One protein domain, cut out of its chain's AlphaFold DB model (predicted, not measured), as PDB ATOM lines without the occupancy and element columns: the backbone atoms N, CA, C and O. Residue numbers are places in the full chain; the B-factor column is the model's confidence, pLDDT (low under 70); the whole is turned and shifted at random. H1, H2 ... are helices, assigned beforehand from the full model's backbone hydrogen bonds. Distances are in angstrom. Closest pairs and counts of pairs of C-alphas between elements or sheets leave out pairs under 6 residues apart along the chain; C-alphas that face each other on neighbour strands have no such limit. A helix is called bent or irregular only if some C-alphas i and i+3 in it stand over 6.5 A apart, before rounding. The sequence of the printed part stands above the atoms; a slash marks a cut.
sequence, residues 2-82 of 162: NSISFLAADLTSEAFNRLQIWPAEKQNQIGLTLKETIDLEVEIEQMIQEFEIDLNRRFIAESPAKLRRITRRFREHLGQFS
ATOM      1  N   ASN A   2      12.320  -9.821  -8.137       91.00
ATOM      2  CA  ASN A   2      13.627  -9.195  -8.409       91.00
ATOM      3  C   ASN A   2      14.783  -9.852  -7.642       91.00
ATOM      4  O   ASN A   2      15.937  -9.516  -7.883       91.00
ATOM      5  N   SER A   3      14.473 -10.766  -6.725       92.94
ATOM      6  CA  SER A   3      15.447 -11.538  -5.962       92.94
ATOM      7  C   SER A   3      14.791 -12.760  -5.311       92.94
ATOM      8  O   SER A   3      13.563 -12.832  -5.189       92.94
ATOM      9  N   ILE A   4      15.629 -13.709  -4.903       94.06
ATOM     10  CA  ILE A   4      15.320 -14.902  -4.115       94.06
ATOM     11  C   ILE A   4      16.266 -14.979  -2.912       94.06
ATOM     12  O   ILE A   4      17.391 -14.482  -2.965       94.06
ATOM     13  N   SER A   5      15.792 -15.572  -1.815       92.69
ATOM     14  CA  SER A   5      16.541 -15.710  -0.564       92.69
ATOM     15  C   SER A   5      16.353 -17.107   0.021       92.69
ATOM     16  O   SER A   5      15.282 -17.702  -0.111       92.69
ATOM     17  N   PHE A   6      17.396 -17.607   0.678       94.25
ATOM     18  CA  PHE A   6      17.459 -18.942   1.259       94.25
ATOM     19  C   PHE A   6      17.790 -18.885   2.753       94.25
ATOM     20  O   PHE A   6      18.672 -18.148   3.198       94.25
ATOM     21  N   LEU A   7      17.111 -19.727   3.531       93.62
ATOM     22  CA  LEU A   7      17.364 -19.946   4.953       93.62
ATOM     23  C   LEU A   7      17.317 -21.445   5.251       93.62
ATOM     24  O   LEU A   7      16.554 -22.183   4.628       93.62
ATOM     25  N   ALA A   8      18.100 -21.889   6.234       95.25
ATOM     26  CA  ALA A   8      17.932 -23.233   6.778       95.25
ATOM     27  C   ALA A   8      16.578 -23.358   7.486       95.25
ATOM     28  O   ALA A   8      16.068 -22.386   8.051       95.25
ATOM     29  N   ALA A   9      16.034 -24.572   7.514       94.62
ATOM     30  CA  ALA A   9      14.881 -24.871   8.345       94.62
ATOM     31  C   ALA A   9      15.269 -24.740   9.825       94.62
ATOM     32  O   ALA A   9      16.234 -25.353  10.283       94.62
ATOM     33  N   ASP A  10      14.514 -23.950  10.587       95.56
ATOM     34  CA  ASP A  10      14.611 -23.988  12.043       95.56
ATOM     35  C   ASP A  10      13.887 -25.239  12.551       95.56
ATOM     36  O   ASP A  10      12.714 -25.457  12.243       95.56
ATOM     37  N   LEU A  11      14.585 -26.070  13.316       95.12
ATOM     38  CA  LEU A  11      14.053 -27.335  13.827       95.12
ATOM     39  C   LEU A  11      13.758 -27.267  15.327       95.12
ATOM     40  O   LEU A  11      12.966 -28.058  15.829       95.12
ATOM     41  N   THR A  12      14.377 -26.323  16.040       93.62
ATOM     42  CA  THR A  12      14.548 -26.415  17.497       93.62
ATOM     43  C   THR A  12      13.936 -25.261  18.279       93.62
ATOM     44  O   THR A  12      14.021 -25.271  19.502       93.62
ATOM     45  N   SER A  13      13.357 -24.256  17.615       94.38
ATOM     46  CA  SER A  13      12.779 -23.094  18.292       94.38
ATOM     47  C   SER A  13      11.275 -22.940  18.053       94.38
ATOM     48  O   SER A  13      10.675 -23.616  17.215       94.38
ATOM     49  N   GLU A  14      10.677 -22.021  18.808       93.62
ATOM     50  CA  GLU A  14       9.289 -21.573  18.648       93.62
ATOM     51  C   GLU A  14       9.153 -20.423  17.629       93.62
ATOM     52  O   GLU A  14       8.056 -19.929  17.371       93.62
ATOM     53  N   ALA A  15      10.261 -19.998  17.009       92.75
ATOM     54  CA  ALA A  15      10.251 -18.961  15.986       92.75
ATOM     55  C   ALA A  15       9.367 -19.343  14.790       92.75
ATOM     56  O   ALA A  15       9.086 -20.521  14.530       92.75
ATOM     57  N   PHE A  16       8.983 -18.318  14.024       90.94
ATOM     58  CA  PHE A  16       8.035 -18.424  12.911       90.94
ATOM     59  C   PHE A  16       6.637 -18.866  13.371       90.94
ATOM     60  O   PHE A  16       5.985 -19.684  12.723       90.94
ATOM     61  N   ASN A  17       6.185 -18.299  14.497       87.75
ATOM     62  CA  ASN A  17       4.846 -18.459  15.071       87.75
ATOM     63  C   ASN A  17       4.478 -19.918  15.381       87.75
ATOM     64  O   ASN A  17       3.339 -20.347  15.175       87.75
ATOM     65  N   ARG A  18       5.439 -20.705  15.878       89.94
ATOM     66  CA  ARG A  18       5.146 -22.045  16.391       89.94
ATOM     67  C   ARG A  18       4.690 -21.942  17.839       89.94
ATOM     68  O   ARG A  18       5.387 -21.376  18.666       89.94
ATOM     69  N   LEU A  19       3.565 -22.580  18.153       87.81
ATOM     70  CA  LEU A  19       3.051 -22.657  19.526       87.81
ATOM     71  C   LEU A  19       3.967 -23.445  20.476       87.81
ATOM     72  O   LEU A  19       3.891 -23.264  21.683       87.81
ATOM     73  N   GLN A  20       4.765 -24.363  19.932       91.38
ATOM     74  CA  GLN A  20       5.694 -25.203  20.680       91.38
ATOM     75  C   GLN A  20       6.825 -25.678  19.766       91.38
ATOM     76  O   GLN A  20       6.652 -25.786  18.542       91.38
ATOM     77  N   ILE A  21       7.958 -26.024  20.373       92.69
ATOM     78  CA  ILE A  21       9.057 -26.713  19.692       92.69
ATOM     79  C   ILE A  21       8.522 -28.003  19.054       92.69
ATOM     80  O   ILE A  21       7.686 -28.709  19.625       92.69
ATOM     81  N   TRP A  22       8.983 -28.316  17.842       94.62
ATOM     82  CA  TRP A  22       8.573 -29.548  17.173       94.62
ATOM     83  C   TRP A  22       9.011 -30.787  17.964       94.62
ATOM     84  O   TRP A  22      10.131 -30.810  18.473       94.62
ATOM     85  N   PRO A  23       8.181 -31.838  18.037       95.06
ATOM     86  CA  PRO A  23       8.605 -33.108  18.611       95.06
ATOM     87  C   PRO A  23       9.687 -33.757  17.732       95.06
ATOM     88  O   PRO A  23       9.799 -33.444  16.540       95.06
ATOM     89  N   ALA A  24      10.484 -34.655  18.313       94.12
ATOM     90  CA  ALA A  24      11.650 -35.250  17.657       94.12
ATOM     91  C   ALA A  24      11.297 -35.939  16.329       94.12
ATOM     92  O   ALA A  24      12.044 -35.834  15.362       94.12
ATOM     93  N   GLU A  25      10.126 -36.568  16.237       95.38
ATOM     94  CA  GLU A  25       9.640 -37.218  15.019       95.38
ATOM     95  C   GLU A  25       9.519 -36.219  13.862       95.38
ATOM     96  O   GLU A  25       9.953 -36.498  12.745       95.38
ATOM     97  N   LYS A  26       8.985 -35.021  14.134       94.75
ATOM     98  CA  LYS A  26       8.845 -33.963  13.126       94.75
ATOM     99  C   LYS A  26      10.181 -33.288  12.822       94.75
ATOM    100  O   LYS A  26      10.429 -32.943  11.670       94.75
ATOM    101  N   GLN A  27      11.047 -33.124  13.824       95.38
ATOM    102  CA  GLN A  27      12.413 -32.649  13.593       95.38
ATOM    103  C   GLN A  27      13.168 -33.600  12.657       95.38
ATOM    104  O   GLN A  27      13.769 -33.130  11.703       95.38
ATOM    105  N   ASN A  28      13.047 -34.915  12.849       94.06
ATOM    106  CA  ASN A  28      13.673 -35.929  11.996       94.06
ATOM    107  C   ASN A  28      13.051 -36.022  10.594       94.06
ATOM    108  O   ASN A  28      13.724 -36.442   9.663       94.06
ATOM    109  N   GLN A  29      11.777 -35.649  10.435       95.38
ATOM    110  CA  GLN A  29      11.116 -35.613   9.126       95.38
ATOM    111  C   GLN A  29      11.607 -34.452   8.248       95.38
ATOM    112  O   GLN A  29      11.633 -34.578   7.028       95.38
ATOM    113  N   ILE A  30      11.918 -33.304   8.859       95.44
ATOM    114  CA  ILE A  30      12.322 -32.077   8.149       95.44
ATOM    115  C   ILE A  30      13.843 -31.894   8.145       95.44
ATOM    116  O   ILE A  30      14.400 -31.290   7.230       95.44
ATOM    117  N   GLY A  31      14.515 -32.370   9.189       96.00
ATOM    118  CA  GLY A  31      15.963 -32.391   9.287       96.00
ATOM    119  C   GLY A  31      16.578 -33.317   8.248       96.00
ATOM    120  O   GLY A  31      15.940 -34.239   7.752       96.00
ATOM    121  N   LEU A  32      17.840 -33.054   7.929       97.62
ATOM    122  CA  LEU A  32      18.592 -33.851   6.970       97.62
ATOM    123  C   LEU A  32      19.406 -34.917   7.688       97.62
ATOM    124  O   LEU A  32      20.009 -34.670   8.734       97.62
ATOM    125  N   THR A  33      19.482 -36.094   7.082       97.50
ATOM    126  CA  THR A  33      20.454 -37.121   7.444       97.50
ATOM    127  C   THR A  33      21.874 -36.670   7.099       97.50
ATOM    128  O   THR A  33      22.097 -35.724   6.340       97.50
ATOM    129  N   LEU A  34      22.877 -37.386   7.620       97.12
ATOM    130  CA  LEU A  34      24.276 -37.128   7.273       97.12
ATOM    131  C   LEU A  34      24.516 -37.199   5.759       97.12
ATOM    132  O   LEU A  34      25.208 -36.346   5.211       97.12
ATOM    133  N   LYS A  35      23.933 -38.197   5.088       98.06
ATOM    134  CA  LYS A  35      24.082 -38.364   3.642       98.06
ATOM    135  C   LYS A  35      23.465 -37.184   2.887       98.06
ATOM    136  O   LYS A  35      24.157 -36.561   2.098       98.06
ATOM    137  N   GLU A  36      22.219 -36.827   3.196       98.19
ATOM    138  CA  GLU A  36      21.539 -35.688   2.557       98.19
ATOM    139  C   GLU A  36      22.258 -34.365   2.821       98.19
ATOM    140  O   GLU A  36      22.246 -33.471   1.985       98.19
ATOM    141  N   THR A  37      22.920 -34.236   3.971       97.81
ATOM    142  CA  THR A  37      23.710 -33.045   4.279       97.81
ATOM    143  C   THR A  37      24.982 -32.964   3.428       97.81
ATOM    144  O   THR A  37      25.372 -31.871   3.032       97.81
ATOM    145  N   ILE A  38      25.614 -34.102   3.118       98.12
ATOM    146  CA  ILE A  38      26.740 -34.168   2.173       98.12
ATOM    147  C   ILE A  38      26.256 -33.849   0.755       98.12
ATOM    148  O   ILE A  38      26.887 -33.046   0.071       98.12
ATOM    149  N   ASP A  39      25.124 -34.423   0.341       98.44
ATOM    150  CA  ASP A  39      24.531 -34.165  -0.974       98.44
ATOM    151  C   ASP A  39      24.187 -32.667  -1.121       98.44
ATOM    152  O   ASP A  39      24.587 -32.029  -2.092       98.44
ATOM    153  N   LEU A  40      23.565 -32.053  -0.104       98.19
ATOM    154  CA  LEU A  40      23.270 -30.616  -0.088       98.19
ATOM    155  C   LEU A  40      24.534 -29.745  -0.145       98.19
ATOM    156  O   LEU A  40      24.513 -28.678  -0.751       98.19
ATOM    157  N   GLU A  41      25.633 -30.156   0.493       98.25
ATOM    158  CA  GLU A  41      26.907 -29.431   0.412       98.25
ATOM    159  C   GLU A  41      27.412 -29.354  -1.031       98.25
ATOM    160  O   GLU A  41      27.802 -28.282  -1.488       98.25
ATOM    161  N   VAL A  42      27.335 -30.468  -1.765       98.50
ATOM    162  CA  VAL A  42      27.711 -30.530  -3.182       98.50
ATOM    163  C   VAL A  42      26.817 -29.620  -4.023       98.50
ATOM    164  O   VAL A  42      27.339 -28.823  -4.801       98.50
ATOM    165  N   GLU A  43      25.498 -29.678  -3.828       98.31
ATOM    166  CA  GLU A  43      24.538 -28.830  -4.549       98.31
ATOM    167  C   GLU A  43      24.768 -27.335  -4.274       98.31
ATOM    168  O   GLU A  43      24.726 -26.513  -5.186       98.31
ATOM    169  N   ILE A  44      25.073 -26.957  -3.025       98.25
ATOM    170  CA  ILE A  44      25.382 -25.562  -2.679       98.25
ATOM    171  C   ILE A  44      26.660 -25.089  -3.373       98.25
ATOM    172  O   ILE A  44      26.678 -23.977  -3.903       98.25
ATOM    173  N   GLU A  45      27.721 -25.898  -3.391       98.56
ATOM    174  CA  GLU A  45      28.958 -25.524  -4.083       98.56
ATOM    175  C   GLU A  45      28.763 -25.428  -5.600       98.56
ATOM    176  O   GLU A  45      29.273 -24.492  -6.216       98.56
ATOM    177  N   GLN A  46      27.986 -26.338  -6.195       98.25
ATOM    178  CA  GLN A  46      27.627 -26.271  -7.612       98.25
ATOM    179  C   GLN A  46      26.816 -25.010  -7.918       98.25
ATOM    180  O   GLN A  46      27.175 -24.266  -8.826       98.25
ATOM    181  N   MET A  47      25.801 -24.695  -7.107       97.06
ATOM    182  CA  MET A  47      24.992 -23.487  -7.275       97.06
ATOM    183  C   MET A  47      25.837 -22.210  -7.155       97.06
ATOM    184  O   MET A  47      25.646 -21.268  -7.920       97.06
ATOM    185  N   ILE A  48      26.791 -22.163  -6.217       98.06
ATOM    186  CA  ILE A  48      27.705 -21.019  -6.069       98.06
ATOM    187  C   ILE A  48      28.536 -20.806  -7.342       98.06
ATOM    188  O   ILE A  48      28.777 -19.659  -7.717       98.06
ATOM    189  N   GLN A  49      28.972 -21.888  -7.991       98.00
ATOM    190  CA  GLN A  49      29.773 -21.833  -9.215       98.00
ATOM    191  C   GLN A  49      28.925 -21.502 -10.449       98.00
ATOM    192  O   GLN A  49      29.295 -20.631 -11.231       98.00
ATOM    193  N   GLU A  50      27.784 -22.168 -10.623       98.19
ATOM    194  CA  GLU A  50      26.919 -22.014 -11.797       98.19
ATOM    195  C   GLU A  50      26.218 -20.648 -11.826       98.19
ATOM    196  O   GLU A  50      26.111 -20.022 -12.881       98.19
ATOM    197  N   PHE A  51      25.805 -20.142 -10.659       97.00
ATOM    198  CA  PHE A  51      25.035 -18.902 -10.526       97.00
ATOM    199  C   PHE A  51      25.862 -17.737  -9.958       97.00
ATOM    200  O   PHE A  51      25.319 -16.824  -9.329       97.00
ATOM    201  N   GLU A  52      27.179 -17.718 -10.197       96.88
ATOM    202  CA  GLU A  52      28.078 -16.648  -9.735       96.88
ATOM    203  C   GLU A  52      27.587 -15.253 -10.171       96.88
ATOM    204  O   GLU A  52      27.594 -14.297  -9.391       96.88
ATOM    205  N   ILE A  53      27.102 -15.132 -11.411       96.06
ATOM    206  CA  ILE A  53      26.573 -13.868 -11.943       96.06
ATOM    207  C   ILE A  53      25.340 -13.412 -11.155       96.06
ATOM    208  O   ILE A  53      25.231 -12.227 -10.841       96.06
ATOM    209  N   ASP A  54      24.432 -14.321 -10.806       96.06
ATOM    210  CA  ASP A  54      23.201 -13.989 -10.079       96.06
ATOM    211  C   ASP A  54      23.463 -13.660  -8.606       96.06
ATOM    212  O   ASP A  54      22.784 -12.798  -8.039       96.06
ATOM    213  N   LEU A  55      24.487 -14.271  -8.004       94.38
ATOM    214  CA  LEU A  55      25.014 -13.891  -6.691       94.38
ATOM    215  C   LEU A  55      25.612 -12.478  -6.722       94.38
ATOM    216  O   LEU A  55      25.287 -11.640  -5.875       94.38
ATOM    217  N   ASN A  56      26.438 -12.185  -7.731       93.12
ATOM    218  CA  ASN A  56      27.064 -10.874  -7.914       93.12
ATOM    219  C   ASN A  56      26.027  -9.780  -8.208       93.12
ATOM    220  O   ASN A  56      26.131  -8.668  -7.692       93.12
ATOM    221  N   ARG A  57      24.988 -10.106  -8.984       92.56
ATOM    222  CA  ARG A  57      23.855  -9.216  -9.281       92.56
ATOM    223  C   ARG A  57      22.814  -9.145  -8.170       92.56
ATOM    224  O   ARG A  57      21.877  -8.361  -8.286       92.56
ATOM    225  N   ARG A  58      22.979  -9.922  -7.095       90.81
ATOM    226  CA  ARG A  58      22.071  -9.961  -5.939       90.81
ATOM    227  C   ARG A  58      20.655 -10.434  -6.289       90.81
ATOM    228  O   ARG A  58      19.725 -10.165  -5.528       90.81
ATOM    229  N   PHE A  59      20.489 -11.156  -7.402       94.62
ATOM    230  CA  PHE A  59      19.260 -11.910  -7.638       94.62
ATOM    231  C   PHE A  59      19.154 -13.031  -6.602       94.62
ATOM    232  O   PHE A  59      18.125 -13.148  -5.947       94.62
ATOM    233  N   ILE A  60      20.241 -13.768  -6.353       95.31
ATOM    234  CA  ILE A  60      20.381 -14.574  -5.135       95.31
ATOM    235  C   ILE A  60      20.901 -13.645  -4.031       95.31
ATOM    236  O   ILE A  60      21.985 -13.069  -4.141       95.31
ATOM    237  N   ALA A  61      20.106 -13.441  -2.981       92.44
ATOM    238  CA  ALA A  61      20.384 -12.430  -1.960       92.44
ATOM    239  C   ALA A  61      21.566 -12.800  -1.041       92.44
ATOM    240  O   ALA A  61      22.223 -11.926  -0.449       92.44
ATOM    241  N   GLU A  62      21.847 -14.088  -0.890       93.44
ATOM    242  CA  GLU A  62      22.879 -14.623  -0.014       93.44
ATOM    243  C   GLU A  62      24.280 -14.494  -0.620       93.44
ATOM    244  O   GLU A  62      24.481 -14.492  -1.825       93.44
ATOM    245  N   SER A  63      25.289 -14.399   0.244       92.94
ATOM    246  CA  SER A  63      26.684 -14.621  -0.155       92.94
ATOM    247  C   SER A  63      27.014 -16.119  -0.108       92.94
ATOM    248  O   SER A  63      26.417 -16.809   0.726       92.94
ATOM    249  N   PRO A  64      28.057 -16.602  -0.810       95.75
ATOM    250  CA  PRO A  64      28.537 -17.986  -0.700       95.75
ATOM    251  C   PRO A  64      28.694 -18.485   0.747       95.75
ATOM    252  O   PRO A  64      28.243 -19.570   1.097       95.75
ATOM    253  N   ALA A  65      29.235 -17.651   1.642       94.00
ATOM    254  CA  ALA A  65      29.379 -17.990   3.061       94.00
ATOM    255  C   ALA A  65      28.035 -18.205   3.792       94.00
ATOM    256  O   ALA A  65      27.937 -19.058   4.671       94.00
ATOM    257  N   LYS A  66      26.986 -17.456   3.425       94.06
ATOM    258  CA  LYS A  66      25.641 -17.614   4.005       94.06
ATOM    259  C   LYS A  66      24.967 -18.883   3.496       94.06
ATOM    260  O   LYS A  66      24.318 -19.561   4.282       94.06
ATOM    261  N   LEU A  67      25.171 -19.218   2.223       96.44
ATOM    262  CA  LEU A  67      24.670 -20.455   1.629       96.44
ATOM    263  C   LEU A  67      25.293 -21.675   2.310       96.44
ATOM    264  O   LEU A  67      24.567 -22.499   2.850       96.44
ATOM    265  N   ARG A  68      26.624 -21.725   2.438       96.88
ATOM    266  CA  ARG A  68      27.331 -22.799   3.170       96.88
ATOM    267  C   ARG A  68      26.856 -22.965   4.615       96.88
ATOM    268  O   ARG A  68      26.861 -24.069   5.164       96.88
ATOM    269  N   ARG A  69      26.397 -21.877   5.245       95.88
ATOM    270  CA  ARG A  69      25.836 -21.933   6.598       95.88
ATOM    271  C   ARG A  69      24.548 -22.760   6.668       95.88
ATOM    272  O   ARG A  69      24.279 -23.318   7.727       95.88
ATOM    273  N   ILE A  70      23.783 -22.887   5.581       96.38
ATOM    274  CA  ILE A  70      22.566 -23.714   5.538       96.38
ATOM    275  C   ILE A  70      22.909 -25.171   5.860       96.38
ATOM    276  O   ILE A  70      22.369 -25.731   6.811       96.38
ATOM    277  N   THR A  71      23.880 -25.749   5.154       96.44
ATOM    278  CA  THR A  71      24.369 -27.109   5.419       96.44
ATOM    279  C   THR A  71      24.947 -27.228   6.825       96.44
ATOM    280  O   THR A  71      24.617 -28.164   7.555       96.44
ATOM    281  N   ARG A  72      25.748 -26.245   7.265       95.81
ATOM    282  CA  ARG A  72      26.298 -26.222   8.632       95.81
ATOM    283  C   ARG A  72      25.205 -26.339   9.697       95.81
ATOM    284  O   ARG A  72      25.381 -27.110  10.636       95.81
ATOM    285  N   ARG A  73      24.066 -25.650   9.535       96.25
ATOM    286  CA  ARG A  73      22.938 -25.724  10.480       96.25
ATOM    287  C   ARG A  73      22.410 -27.145  10.667       96.25
ATOM    288  O   ARG A  73      22.125 -27.524  11.802       96.25
ATOM    289  N   PHE A  74      22.305 -27.924   9.592       96.94
ATOM    290  CA  PHE A  74      21.891 -29.326   9.676       96.94
ATOM    291  C   PHE A  74      22.970 -30.199  10.330       96.94
ATOM    292  O   PHE A  74      22.654 -31.023  11.184       96.94
ATOM    293  N   ARG A  75      24.256 -29.963  10.039       96.88
ATOM    294  CA  ARG A  75      25.368 -30.697  10.682       96.88
ATOM    295  C   ARG A  75      25.469 -30.430  12.185       96.88
ATOM    296  O   ARG A  75      25.791 -31.338  12.945       96.88
ATOM    297  N   GLU A  76      25.168 -29.212  12.627       96.44
ATOM    298  CA  GLU A  76      25.045 -28.884  14.052       96.44
ATOM    299  C   GLU A  76      23.864 -29.610  14.707       96.44
ATOM    300  O   GLU A  76      24.000 -30.117  15.817       96.44
ATOM    301  N   HIS A  77      22.719 -29.710  14.020       95.19
ATOM    302  CA  HIS A  77      21.570 -30.480  14.507       95.19
ATOM    303  C   HIS A  77      21.895 -31.978  14.645       95.19
ATOM    304  O   HIS A  77      21.486 -32.608  15.616       95.19
ATOM    305  N   LEU A  78      22.713 -32.519  13.738       96.06
ATOM    306  CA  LEU A  78      23.261 -33.880  13.811       96.06
ATOM    307  C   LEU A  78      24.384 -34.047  14.859       96.06
ATOM    308  O   LEU A  78      24.950 -35.133  14.977       96.06
ATOM    309  N   GLY A  79      24.752 -32.990  15.590       96.12
ATOM    310  CA  GLY A  79      25.793 -33.028  16.619       96.12
ATOM    311  C   GLY A  79      27.230 -33.100  16.091       96.12
ATOM    312  O   GLY A  79      28.147 -33.362  16.865       96.12
ATOM    313  N   GLN A  80      27.464 -32.865  14.794       97.12
ATOM    314  CA  GLN A  80      28.814 -32.901  14.207       97.12
ATOM    315  C   GLN A  80      29.628 -31.636  14.493       97.12
ATOM    316  O   GLN A  80      30.857 -31.667  14.470       97.12
ATOM    317  N   PHE A  81      28.946 -30.519  14.744       96.19
ATOM    318  CA  PHE A  81      29.555 -29.239  15.087       96.19
ATOM    319  C   PHE A  81      28.846 -28.620  16.286       96.19
ATOM    320  O   PHE A  81      27.649 -28.820  16.490       96.19
ATOM    321  N   SER A  82      29.590 -27.828  17.057       96.06
ATOM    322  CA  SER A  82      28.992 -26.969  18.078       96.06
ATOM    323  C   SER A  82      28.218 -25.818  17.423       96.06
ATOM    324  O   SER A  82      28.687 -25.304  16.405       96.06
TER     325      SER A  82
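This is residues 2 to 82 of the 162 residues of the protein "MoaA/NifB/PqqE/SkfB family radical SAM enzyme" of Edaphobacter lichenicola (UniProt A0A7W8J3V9). Two long helices, H2 and H4, lie side by side with their lines at only 3 degrees and run opposite ways, with the short H1 at the end where H2 begins and H4 ends, and the very short H3 at the other end. Residues 2 to 11, with no named element, run alongside the pair from the H3 end to the H1 end, and residues 12 to 23 make a wide loop there before H1. The printed part has 81 residues with four named helices in the order H1, H2, H3, H4 and no named strand, and its class is all helix. It is only just loose, close to compact, with a radius of gyration of the C-alphas of 14.2 A, and its C-alphas span 40 by 29 by 21 A.

H2, the longest helix, has residues 34 to 50 and measures 24.5 A from first to last C-alpha, beginning at C-alpha 34 at (24.276, -37.128, 7.273). H4 has residues 64 to 77, is 20.9 A long and ends at C-alpha 77 at (21.570, -30.480, 14.507). H1, residues 24 to 30, is 10.0 A long and begins at C-alpha 24 at (11.650, -35.250, 17.657). H3, residues 52 to 56, is 6.1 A long. No helix is bent or irregular.

H2 and H4 touch, with 11 pairs of C-alphas within 8 A. Their closest C-alphas, those of Glu 41 and Thr 71, are 6.1 A apart. They run opposite ways at a shallow tilt of 3 degrees, with 10.4 A from centre to centre. H3 is close to H2 but not clearly touching, the closest C-alphas being those of Ile 48 and Leu 55 at 7.6 A. H3 and H4 are only just apart, at 8.1 A. H1 touches no helix and is apart from H2, H3 and H4. In H1, H2 and H3 every O i to N i+4 pair is within hydrogen-bond range, while in H4 this holds for 7 of 10.

The two C-alphas farthest apart in the domain, those of Gln 20 and Ile 53, are 40.4 A apart, and those of Asn 2 and Ser 82, the first and last printed, are 35.4 A apart. The printed part has no cut. The links H1 to H2 and H2 to H3 are tight, the link H3 to H4 is short with 7 residues, and no link is long. Residues 2 to 23 have no named element, and their C-alphas lie 3 to 23 A from the mean of the C-alphas. The mean pLDDT of the printed part is 95.3, and no printed residue is under 70.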